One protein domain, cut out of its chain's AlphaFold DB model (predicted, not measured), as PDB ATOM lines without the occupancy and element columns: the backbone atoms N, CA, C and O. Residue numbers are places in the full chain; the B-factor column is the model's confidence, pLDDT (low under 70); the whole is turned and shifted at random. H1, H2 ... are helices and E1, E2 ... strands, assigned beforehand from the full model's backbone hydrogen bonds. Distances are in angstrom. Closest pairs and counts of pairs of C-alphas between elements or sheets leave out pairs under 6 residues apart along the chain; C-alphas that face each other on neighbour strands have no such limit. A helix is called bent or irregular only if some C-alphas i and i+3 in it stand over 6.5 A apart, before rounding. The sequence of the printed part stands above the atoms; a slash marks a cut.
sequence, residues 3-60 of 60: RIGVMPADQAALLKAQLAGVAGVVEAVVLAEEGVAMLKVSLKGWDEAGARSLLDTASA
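Overview. This is residues 3 to 60 of the 60 residues of an uncharacterized protein of sediment metagenome (UniProt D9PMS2). A hairpin of two strands, E1 and E2, and two helices, H1 and H2, run lengthwise beside one another in a small elongated body; seen end on, H1, H2 and the hairpin make the corners of a triangle. H1 packs closely along E1, H2 runs back beside H1 in the opposite direction, and H2 comes near the hairpin at E2 with a single pair of C-alphas within 8 A, those of Ala 37 and Leu 55. The printed part has 58 residues, with two named helices and two named strands in the order H1, E1, E2, H2; the sheet has the order E1 - E2 and is antiparallel. The class is mixed, helices and strands, with 24 residues in helices and 13 in strands. The whole is compact, with a radius of gyration of the C-alphas of 10.5 A, and the C-alphas span 32 by 18 by 15 A along their three main axes.

Arrangement. Residues 3 to 8 come before the first named element, H1, residues 9 to 20. A tight link of 4 residues joins H1 to E1, residues 25 to 31. Between H1 and E1 there are 13 pairs of C-alphas within 8 A, and the closest are those of Ala 20 and Ala 28, 5.4 A apart. A second tight link of 4 residues joins E1 to E2, residues 36 to 41, and the two strands form a hairpin. E1 and E2 are antiparallel neighbours, with 168 degrees between their N-to-C directions. The C-alphas of Val 30 and Ala 37 face each other at 4.4 A, and those of Ala 28 and Leu 39 at 4.7 A. Across this pair N 29 and O 38 are 2.9 A apart and N 38 and O 29 are 2.8 A apart, both within hydrogen-bond range. H1 has 1 pair of C-alphas within 8 A with E2, those of Leu 19 and Leu 39, at 7.9 A. A short link of 6 residues leads from E2 to H2, residues 48 to 59. H2 and H1 touch, with 6 pairs of C-alphas within 8 A; H1 touches H2 with its residues 15 to 19 alone. The closest C-alphas of the two helices are those of Leu 19 and Ala 51, 6.1 A apart. Their lines stand at a shallow tilt of 10 degrees, and they run opposite ways. E2 and H2 have 1 pair of C-alphas within 8 A, those of Ala 37 and Leu 55, at 7.9 A. E1 and H2 are apart. In H1 and H2 every O i to N i+4 pair is within hydrogen-bond range.

Along the chain. H1 begins at C-alpha 9, at (94.637, 84.118, 106.514), and measures 16.1 A from its first to its last C-alpha, that of Ala 20. E1, from Val 25 to Leu 31, measures 16.5 A in the same way. Its C-alpha 25 is at (100.202, 82.308, 86.754). E2, from Val 36 to Val 41, measures 15.9 A. H2, from Glu 48 to Ser 59, measures 16.5 A and ends with C-alpha 59 at (85.586, 76.920, 98.299). Neither helix is bent.

Size, cuts and confidence. The two C-alphas farthest apart are those of Pro 8 and Lys 44, at 32.2 A. The first and last printed C-alphas, those of Arg 3 and Ala 60, are 11.1 A apart. The printed part has no cut, and none of its links is long. It ends at residue 60, the chain's last residue. The mean pLDDT of the printed part is 90.3, and residue 60 alone is under 70.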
ATOM      1  N   ARG A   3      85.542  83.383  92.979       88.81
ATOM      2  CA  ARG A   3      85.019  83.277  94.346       88.81
ATOM      3  C   ARG A   3      85.560  82.002  94.974       88.81
ATOM      4  O   ARG A   3      85.483  80.957  94.339       88.81
ATOM      5  N   ILE A   4      86.095  82.122  96.180       88.88
ATOM      6  CA  ILE A   4      86.693  81.020  96.949       88.88
ATOM      7  C   ILE A   4      86.102  80.904  98.359       88.88
ATOM      8  O   ILE A   4      86.502  80.028  99.107       88.88
ATOM      9  N   GLY A   5      85.164  81.784  98.730       89.06
ATOM     10  CA  GLY A   5      84.620  81.835 100.088       89.06
ATOM     11  C   GLY A   5      85.575  82.510 101.075       89.06
ATOM     12  O   GLY A   5      86.783  82.585 100.851       89.06
ATOM     13  N   VAL A   6      85.013  83.073 102.147       90.88
ATOM     14  CA  VAL A   6      85.808  83.704 103.208       90.88
ATOM     15  C   VAL A   6      86.572  82.614 103.947       90.88
ATOM     16  O   VAL A   6      85.981  81.619 104.362       90.88
ATOM     17  N   MET A   7      87.875  82.804 104.117       92.00
ATOM     18  CA  MET A   7      88.748  81.821 104.760       92.00
ATOM     19  C   MET A   7      89.767  82.498 105.681       92.00
ATOM     20  O   MET A   7      90.058  83.682 105.508       92.00
ATOM     21  N   PRO A   8      90.329  81.779 106.664       91.19
ATOM     22  CA  PRO A   8      91.417  82.285 107.492       91.19
ATOM     23  C   PRO A   8      92.665  82.638 106.670       91.19
ATOM     24  O   PRO A   8      92.947  82.046 105.623       91.19
ATOM     25  N   ALA A   9      93.448  83.591 107.183       88.50
ATOM     26  CA  ALA A   9      94.637  84.118 106.514       88.50
ATOM     27  C   ALA A   9      95.674  83.031 106.177       88.50
ATOM     28  O   ALA A   9      96.284  83.084 105.111       88.50
ATOM     29  N   ASP A  10      95.829  82.017 107.031       91.62
ATOM     30  CA  ASP A  10      96.723  80.881 106.786       91.62
ATOM     31  C   ASP A  10      96.287  80.047 105.570       91.62
ATOM     32  O   ASP A  10      97.110  79.708 104.716       91.62
ATOM     33  N   GLN A  11      94.983  79.770 105.435       91.19
ATOM     34  CA  GLN A  11      94.439  79.071 104.264       91.19
ATOM     35  C   GLN A  11      94.565  79.924 103.002       91.19
ATOM     36  O   GLN A  11      94.960  79.412 101.956       91.19
ATOM     37  N   ALA A  12      94.318  81.231 103.102       92.31
ATOM     38  CA  ALA A  12      94.509  82.148 101.984       92.31
ATOM     39  C   ALA A  12      95.976  82.208 101.527       92.31
ATOM     40  O   ALA A  12      96.249  82.220 100.325       92.31
ATOM     41  N   ALA A  13      96.930  82.205 102.463       92.69
ATOM     42  CA  ALA A  13      98.357  82.177 102.161       92.69
ATOM     43  C   ALA A  13      98.768  80.871 101.462       92.69
ATOM     44  O   ALA A  13      99.496  80.912 100.468       92.69
ATOM     45  N   LEU A  14      98.254  79.725 101.928       93.50
ATOM     46  CA  LEU A  14      98.461  78.427 101.282       93.50
ATOM     47  C   LEU A  14      97.859  78.388  99.875       93.50
ATOM     48  O   LEU A  14      98.532  77.988  98.927       93.50
ATOM     49  N   LEU A  15      96.614  78.837  99.713       92.81
ATOM     50  CA  LEU A  15      95.948  78.887  98.415       92.81
ATOM     51  C   LEU A  15      96.704  79.792  97.440       92.81
ATOM     52  O   LEU A  15      96.955  79.399  96.303       92.81
ATOM     53  N   LYS A  16      97.133  80.974  97.891       93.81
ATOM     54  CA  LYS A  16      97.960  81.890  97.101       93.81
ATOM     55  C   LYS A  16      99.243  81.207  96.621       93.81
ATOM     56  O   LYS A  16      99.588  81.341  95.450       93.81
ATOM     57  N   ALA A  17      99.945  80.498  97.506       94.31
ATOM     58  CA  ALA A  17     101.184  79.805  97.161       94.31
ATOM     59  C   ALA A  17     100.952  78.690  96.130       94.31
ATOM     60  O   ALA A  17     101.708  78.587  95.167       94.31
ATOM     61  N   GLN A  18      99.881  77.907  96.287       94.00
ATOM     62  CA  GLN A  18      99.508  76.871  95.320       94.00
ATOM     63  C   GLN A  18      99.156  77.471  93.956       94.00
ATOM     64  O   GLN A  18      99.660  77.015  92.933       94.00
ATOM     65  N   LEU A  19      98.352  78.536  93.941       93.12
ATOM     66  CA  LEU A  19      97.976  79.239  92.719       93.12
ATOM     67  C   LEU A  19      99.191  79.846  92.010       93.12
ATOM     68  O   LEU A  19      99.298  79.733  90.796       93.12
ATOM     69  N   ALA A  20     100.133  80.435  92.748       93.25
ATOM     70  CA  ALA A  20     101.377  80.961  92.184       93.25
ATOM     71  C   ALA A  20     102.260  79.879  91.533       93.25
ATOM     72  O   ALA A  20     103.095  80.203  90.693       93.25
ATOM     73  N   GLY A  21     102.079  78.607  91.904       92.12
ATOM     74  CA  GLY A  21     102.763  77.469  91.291       92.12
ATOM     75  C   GLY A  21     102.104  76.939  90.014       92.12
ATOM     76  O   GLY A  21     102.702  76.107  89.335       92.12
ATOM     77  N   VAL A  22     100.894  77.392  89.668       92.81
ATOM     78  CA  VAL A  22     100.195  76.922  88.466       92.81
ATOM     79  C   VAL A  22     100.844  77.510  87.216       92.81
ATOM     80  O   VAL A  22     101.129  78.709  87.136       92.81
ATOM     81  N   ALA A  23     101.052  76.659  86.210       92.69
ATOM     82  CA  ALA A  23     101.671  77.047  84.952       92.69
ATOM     83  C   ALA A  23     100.917  78.217  84.307       92.69
ATOM     84  O   ALA A  23      99.715  78.152  84.062       92.69
ATOM     85  N   GLY A  24     101.642  79.303  84.046       92.44
ATOM     86  CA  GLY A  24     101.091  80.516  83.457       92.44
ATOM     87  C   GLY A  24     100.489  81.510  84.454       92.44
ATOM     88  O   GLY A  24     100.135  82.598  84.005       92.44
ATOM     89  N   VAL A  25     100.424  81.234  85.768       93.06
ATOM     90  CA  VAL A  25     100.202  82.308  86.754       93.06
ATOM     91  C   VAL A  25     101.439  83.192  86.788       93.06
ATOM     92  O   VAL A  25     102.551  82.747  87.051       93.06
ATOM     93  N   VAL A  26     101.223  84.474  86.533       92.94
ATOM     94  CA  VAL A  26     102.219  85.531  86.709       92.94
ATOM     95  C   VAL A  26     102.081  86.146  88.097       92.94
ATOM     96  O   VAL A  26     103.072  86.511  88.719       92.94
ATOM     97  N   GLU A  27     100.850  86.257  88.597       92.88
ATOM     98  CA  GLU A  27     100.570  86.841  89.904       92.88
ATOM     99  C   GLU A  27      99.310  86.216  90.504       92.88
ATOM    100  O   GLU A  27      98.294  86.079  89.820       92.88
ATOM    101  N   ALA A  28      99.364  85.859  91.785       93.56
ATOM    102  CA  ALA A  28      98.215  85.376  92.539       93.56
ATOM    103  C   ALA A  28      97.998  86.260  93.767       93.56
ATOM    104  O   ALA A  28      98.900  86.451  94.590       93.56
ATOM    105  N   VAL A  29      96.780  86.774  93.899       93.50
ATOM    106  CA  VAL A  29      96.325  87.560  95.043       93.50
ATOM    107  C   VAL A  29      95.072  86.900  95.590       93.50
ATOM    108  O   VAL A  29      94.109  86.678  94.861       93.50
ATOM    109  N   VAL A  30      95.081  86.593  96.882       93.12
ATOM    110  CA  VAL A  30      93.931  86.029  97.586       93.12
ATOM    111  C   VAL A  30      93.494  87.035  98.638       93.12
ATOM    112  O   VAL A  30      94.282  87.419  99.498       93.12
ATOM    113  N   LEU A  31      92.247  87.479  98.537       92.25
ATOM    114  CA  LEU A  31      91.594  88.362  99.491       92.25
ATOM    115  C   LEU A  31      90.718  87.489 100.389       92.25
ATOM    116  O   LEU A  31      89.602  87.126 100.022       92.25
ATOM    117  N   ALA A  32      91.273  87.116 101.540       91.00
ATOM    118  CA  ALA A  32      90.678  86.161 102.469       91.00
ATOM    119  C   ALA A  32      89.340  86.658 103.042       91.00
ATOM    120  O   ALA A  32      88.369  85.910 103.062       91.00
ATOM    121  N   GLU A  33      89.284  87.935 103.433       89.88
ATOM    122  CA  GLU A  33      88.101  88.581 104.025       89.88
ATOM    123  C   GLU A  33      86.961  88.764 103.018       89.88
ATOM    124  O   GLU A  33      85.794  88.595 103.355       89.88
ATOM    125  N   GLU A  34      87.304  89.040 101.761       89.44
ATOM    126  CA  GLU A  34      86.342  89.206 100.665       89.44
ATOM    127  C   GLU A  34      85.947  87.858 100.033       89.44
ATOM    128  O   GLU A  34      85.014  87.777  99.231       89.44
ATOM    129  N   GLY A  35      86.682  86.788 100.350       91.12
ATOM    130  CA  GLY A  35      86.486  85.454  99.795       91.12
ATOM    131  C   GLY A  35      86.691  85.375  98.283       91.12
ATOM    132  O   GLY A  35      85.975  84.648  97.580       91.12
ATOM    133  N   VAL A  36      87.657  86.137  97.761       92.06
ATOM    134  CA  VAL A  36      87.960  86.195  96.326       92.06
ATOM    135  C   VAL A  36      89.441  85.985  96.035       92.06
ATOM    136  O   VAL A  36      90.323  86.452  96.751       92.06
ATOM    137  N   ALA A  37      89.717  85.325  94.916       92.88
ATOM    138  CA  ALA A  37      91.044  85.186  94.341       92.88
ATOM    139  C   ALA A  37      91.135  85.928  93.001       92.88
ATOM    140  O   ALA A  37      90.257  85.852  92.130       92.88
ATOM    141  N   MET A  38      92.234  86.645  92.821       92.75
ATOM    142  CA  MET A  38      92.609  87.322  91.591       92.75
ATOM    143  C   MET A  38      93.890  86.697  91.064       92.75
ATOM    144  O   MET A  38      94.885  86.578  91.774       92.75
ATOM    145  N   LEU A  39      93.843  86.293  89.800       92.69
ATOM    146  CA  LEU A  39      94.945  85.643  89.115       92.69
ATOM    147  C   LEU A  39      95.286  86.479  87.894       92.69
ATOM    148  O   LEU A  39      94.426  86.735  87.049       92.69
ATOM    149  N   LYS A  40      96.540  86.906  87.815       93.81
ATOM    150  CA  LYS A  40      97.134  87.443  86.602       93.81
ATOM    151  C   LYS A  40      97.834  86.297  85.908       93.81
ATOM    152  O   LYS A  40      98.725  85.676  86.484       93.81
ATOM    153  N   VAL A  41      97.424  86.021  84.682       93.38
ATOM    154  CA  VAL A  41      97.878  84.849  83.936       93.38
ATOM    155  C   VAL A  41      98.440  85.265  82.588       93.38
ATOM    156  O   VAL A  41      98.032  86.275  82.012       93.38
ATOM    157  N   SER A  42      99.396  84.496  82.091       92.38
ATOM    158  CA  SER A  42      99.911  84.632  80.737       92.38
ATOM    159  C   SER A  42      99.037  83.819  79.794       92.38
ATOM    160  O   SER A  42      98.907  82.619  79.976       92.38
ATOM    161  N   LEU A  43      98.486  84.432  78.745       85.12
ATOM    162  CA  LEU A  43      97.611  83.745  77.776       85.12
ATOM    163  C   LEU A  43      98.274  82.548  77.070       85.12
ATOM    164  O   LEU A  43      97.592  81.723  76.469       85.12
ATOM    165  N   LYS A  44      99.604  82.447  77.122       88.44
ATOM    166  CA  LYS A  44     100.366  81.352  76.527       88.44
ATOM    167  C   LYS A  44     100.782  80.358  77.610       88.44
ATOM    168  O   LYS A  44     101.598  80.694  78.464       88.44
ATOM    169  N   GLY A  45     100.273  79.129  77.519       84.75
ATOM    170  CA  GLY A  45     100.603  78.054  78.464       84.75
ATOM    171  C   GLY A  45      99.916  78.191  79.824       84.75
ATOM    172  O   GLY A  45     100.436  77.677  80.808       84.75
ATOM    173  N   TRP A  46      98.786  78.907  79.876       91.81
ATOM    174  CA  TRP A  46      97.954  79.007  81.070       91.81
ATOM    175  C   TRP A  46      97.232  77.694  81.349       91.81
ATOM    176  O   TRP A  46      96.414  77.255  80.540       91.81
ATOM    177  N   ASP A  47      97.510  77.101  82.507       90.75
ATOM    178  CA  ASP A  47      96.770  75.953  83.013       90.75
ATOM    179  C   ASP A  47      95.541  76.410  83.812       90.75
ATOM    180  O   ASP A  47      95.513  76.451  85.045       90.75
ATOM    181  N   GLU A  48      94.496  76.779  83.070       89.94
ATOM    182  CA  GLU A  48      93.224  77.200  83.653       89.94
ATOM    183  C   GLU A  48      92.571  76.093  84.486       89.94
ATOM    184  O   GLU A  48      92.010  76.370  85.548       89.94
ATOM    185  N   ALA A  49      92.653  74.843  84.024       90.56
ATOM    186  CA  ALA A  49      92.021  73.705  84.680       90.56
ATOM    187  C   ALA A  49      92.661  73.414  86.046       90.56
ATOM    188  O   ALA A  49      91.943  73.192  87.028       90.56
ATOM    189  N   GLY A  50      93.995  73.482  86.133       91.38
ATOM    190  CA  GLY A  50      94.731  73.342  87.389       91.38
ATOM    191  C   GLY A  50      94.362  74.429  88.397       91.38
ATOM    192  O   GLY A  50      94.003  74.130  89.538       91.38
ATOM    193  N   ALA A  51      94.339  75.693  87.965       91.50
ATOM    194  CA  ALA A  51      93.925  76.792  88.835       91.50
ATOM    195  C   ALA A  51      92.466  76.669  89.285       91.50
ATOM    196  O   ALA A  51      92.168  76.872  90.459       91.50
ATOM    197  N   ARG A  52      91.553  76.304  88.377       90.06
ATOM    198  CA  ARG A  52      90.130  76.123  88.693       90.06
ATOM    199  C   ARG A  52      89.920  75.037  89.749       90.06
ATOM    200  O   ARG A  52      89.129  75.252  90.658       90.06
ATOM    201  N   SER A  53      90.656  73.931  89.661       91.44
ATOM    202  CA  SER A  53      90.570  72.827  90.627       91.44
ATOM    203  C   SER A  53      91.029  73.245  92.028       91.44
ATOM    204  O   SER A  53      90.396  72.891  93.022       91.44
ATOM    205  N   LEU A  54      92.097  74.048  92.115       90.94
ATOM    206  CA  LEU A  54      92.570  74.599  93.391       90.94
ATOM    207  C   LEU A  54      91.554  75.564  94.010       90.94
ATOM    208  O   LEU A  54      91.339  75.544  95.218       90.94
ATOM    209  N   LEU A  55      90.925  76.401  93.184       90.62
ATOM    210  CA  LEU A  55      89.908  77.356  93.627       90.62
ATOM    211  C   LEU A  55      88.636  76.653  94.117       90.62
ATOM    212  O   LEU A  55      88.084  77.065  95.130       90.62
ATOM    213  N   ASP A  56      88.202  75.599  93.422       88.31
ATOM    214  CA  ASP A  56      87.036  74.790  93.795       88.31
ATOM    215  C   ASP A  56      87.262  74.081  95.138       88.31
ATOM    216  O   ASP A  56      86.468  74.234  96.065       88.31
ATOM    217  N   THR A  57      88.429  73.445  95.292       85.19
ATOM    218  CA  THR A  57      88.844  72.784  96.543       85.19
ATOM    219  C   THR A  57      88.886  73.754  97.723       85.19
ATOM    220  O   THR A  57      88.591  73.366  98.847       85.19
ATOM    221  N   ALA A  58      89.262  75.012  97.488       80.31
ATOM    222  CA  ALA A  58      89.336  76.019  98.543       80.31
ATOM    223  C   ALA A  58      87.975  76.623  98.924       80.31
ATOM    224  O   ALA A  58      87.885  77.281  99.956       80.31
ATOM    225  N   SER A  59      86.951  76.426  98.086       72.81
ATOM    226  CA  SER A  59      85.586  76.920  98.299       72.81
ATOM    227  C   SER A  59      84.631  75.917  98.951       72.81
ATOM    228  O   SER A  59      83.493  76.286  99.245       72.81
ATOM    229  N   ALA A  60      85.085  74.675  99.147       60.22
ATOM    230  CA  ALA A  60      84.357  73.593  99.808       60.22
ATOM    231  C   ALA A  60      84.584  73.603 101.327       60.22
ATOM    232  O   ALA A  60      83.597  73.351 102.055       60.22
TER     233      ALA A  60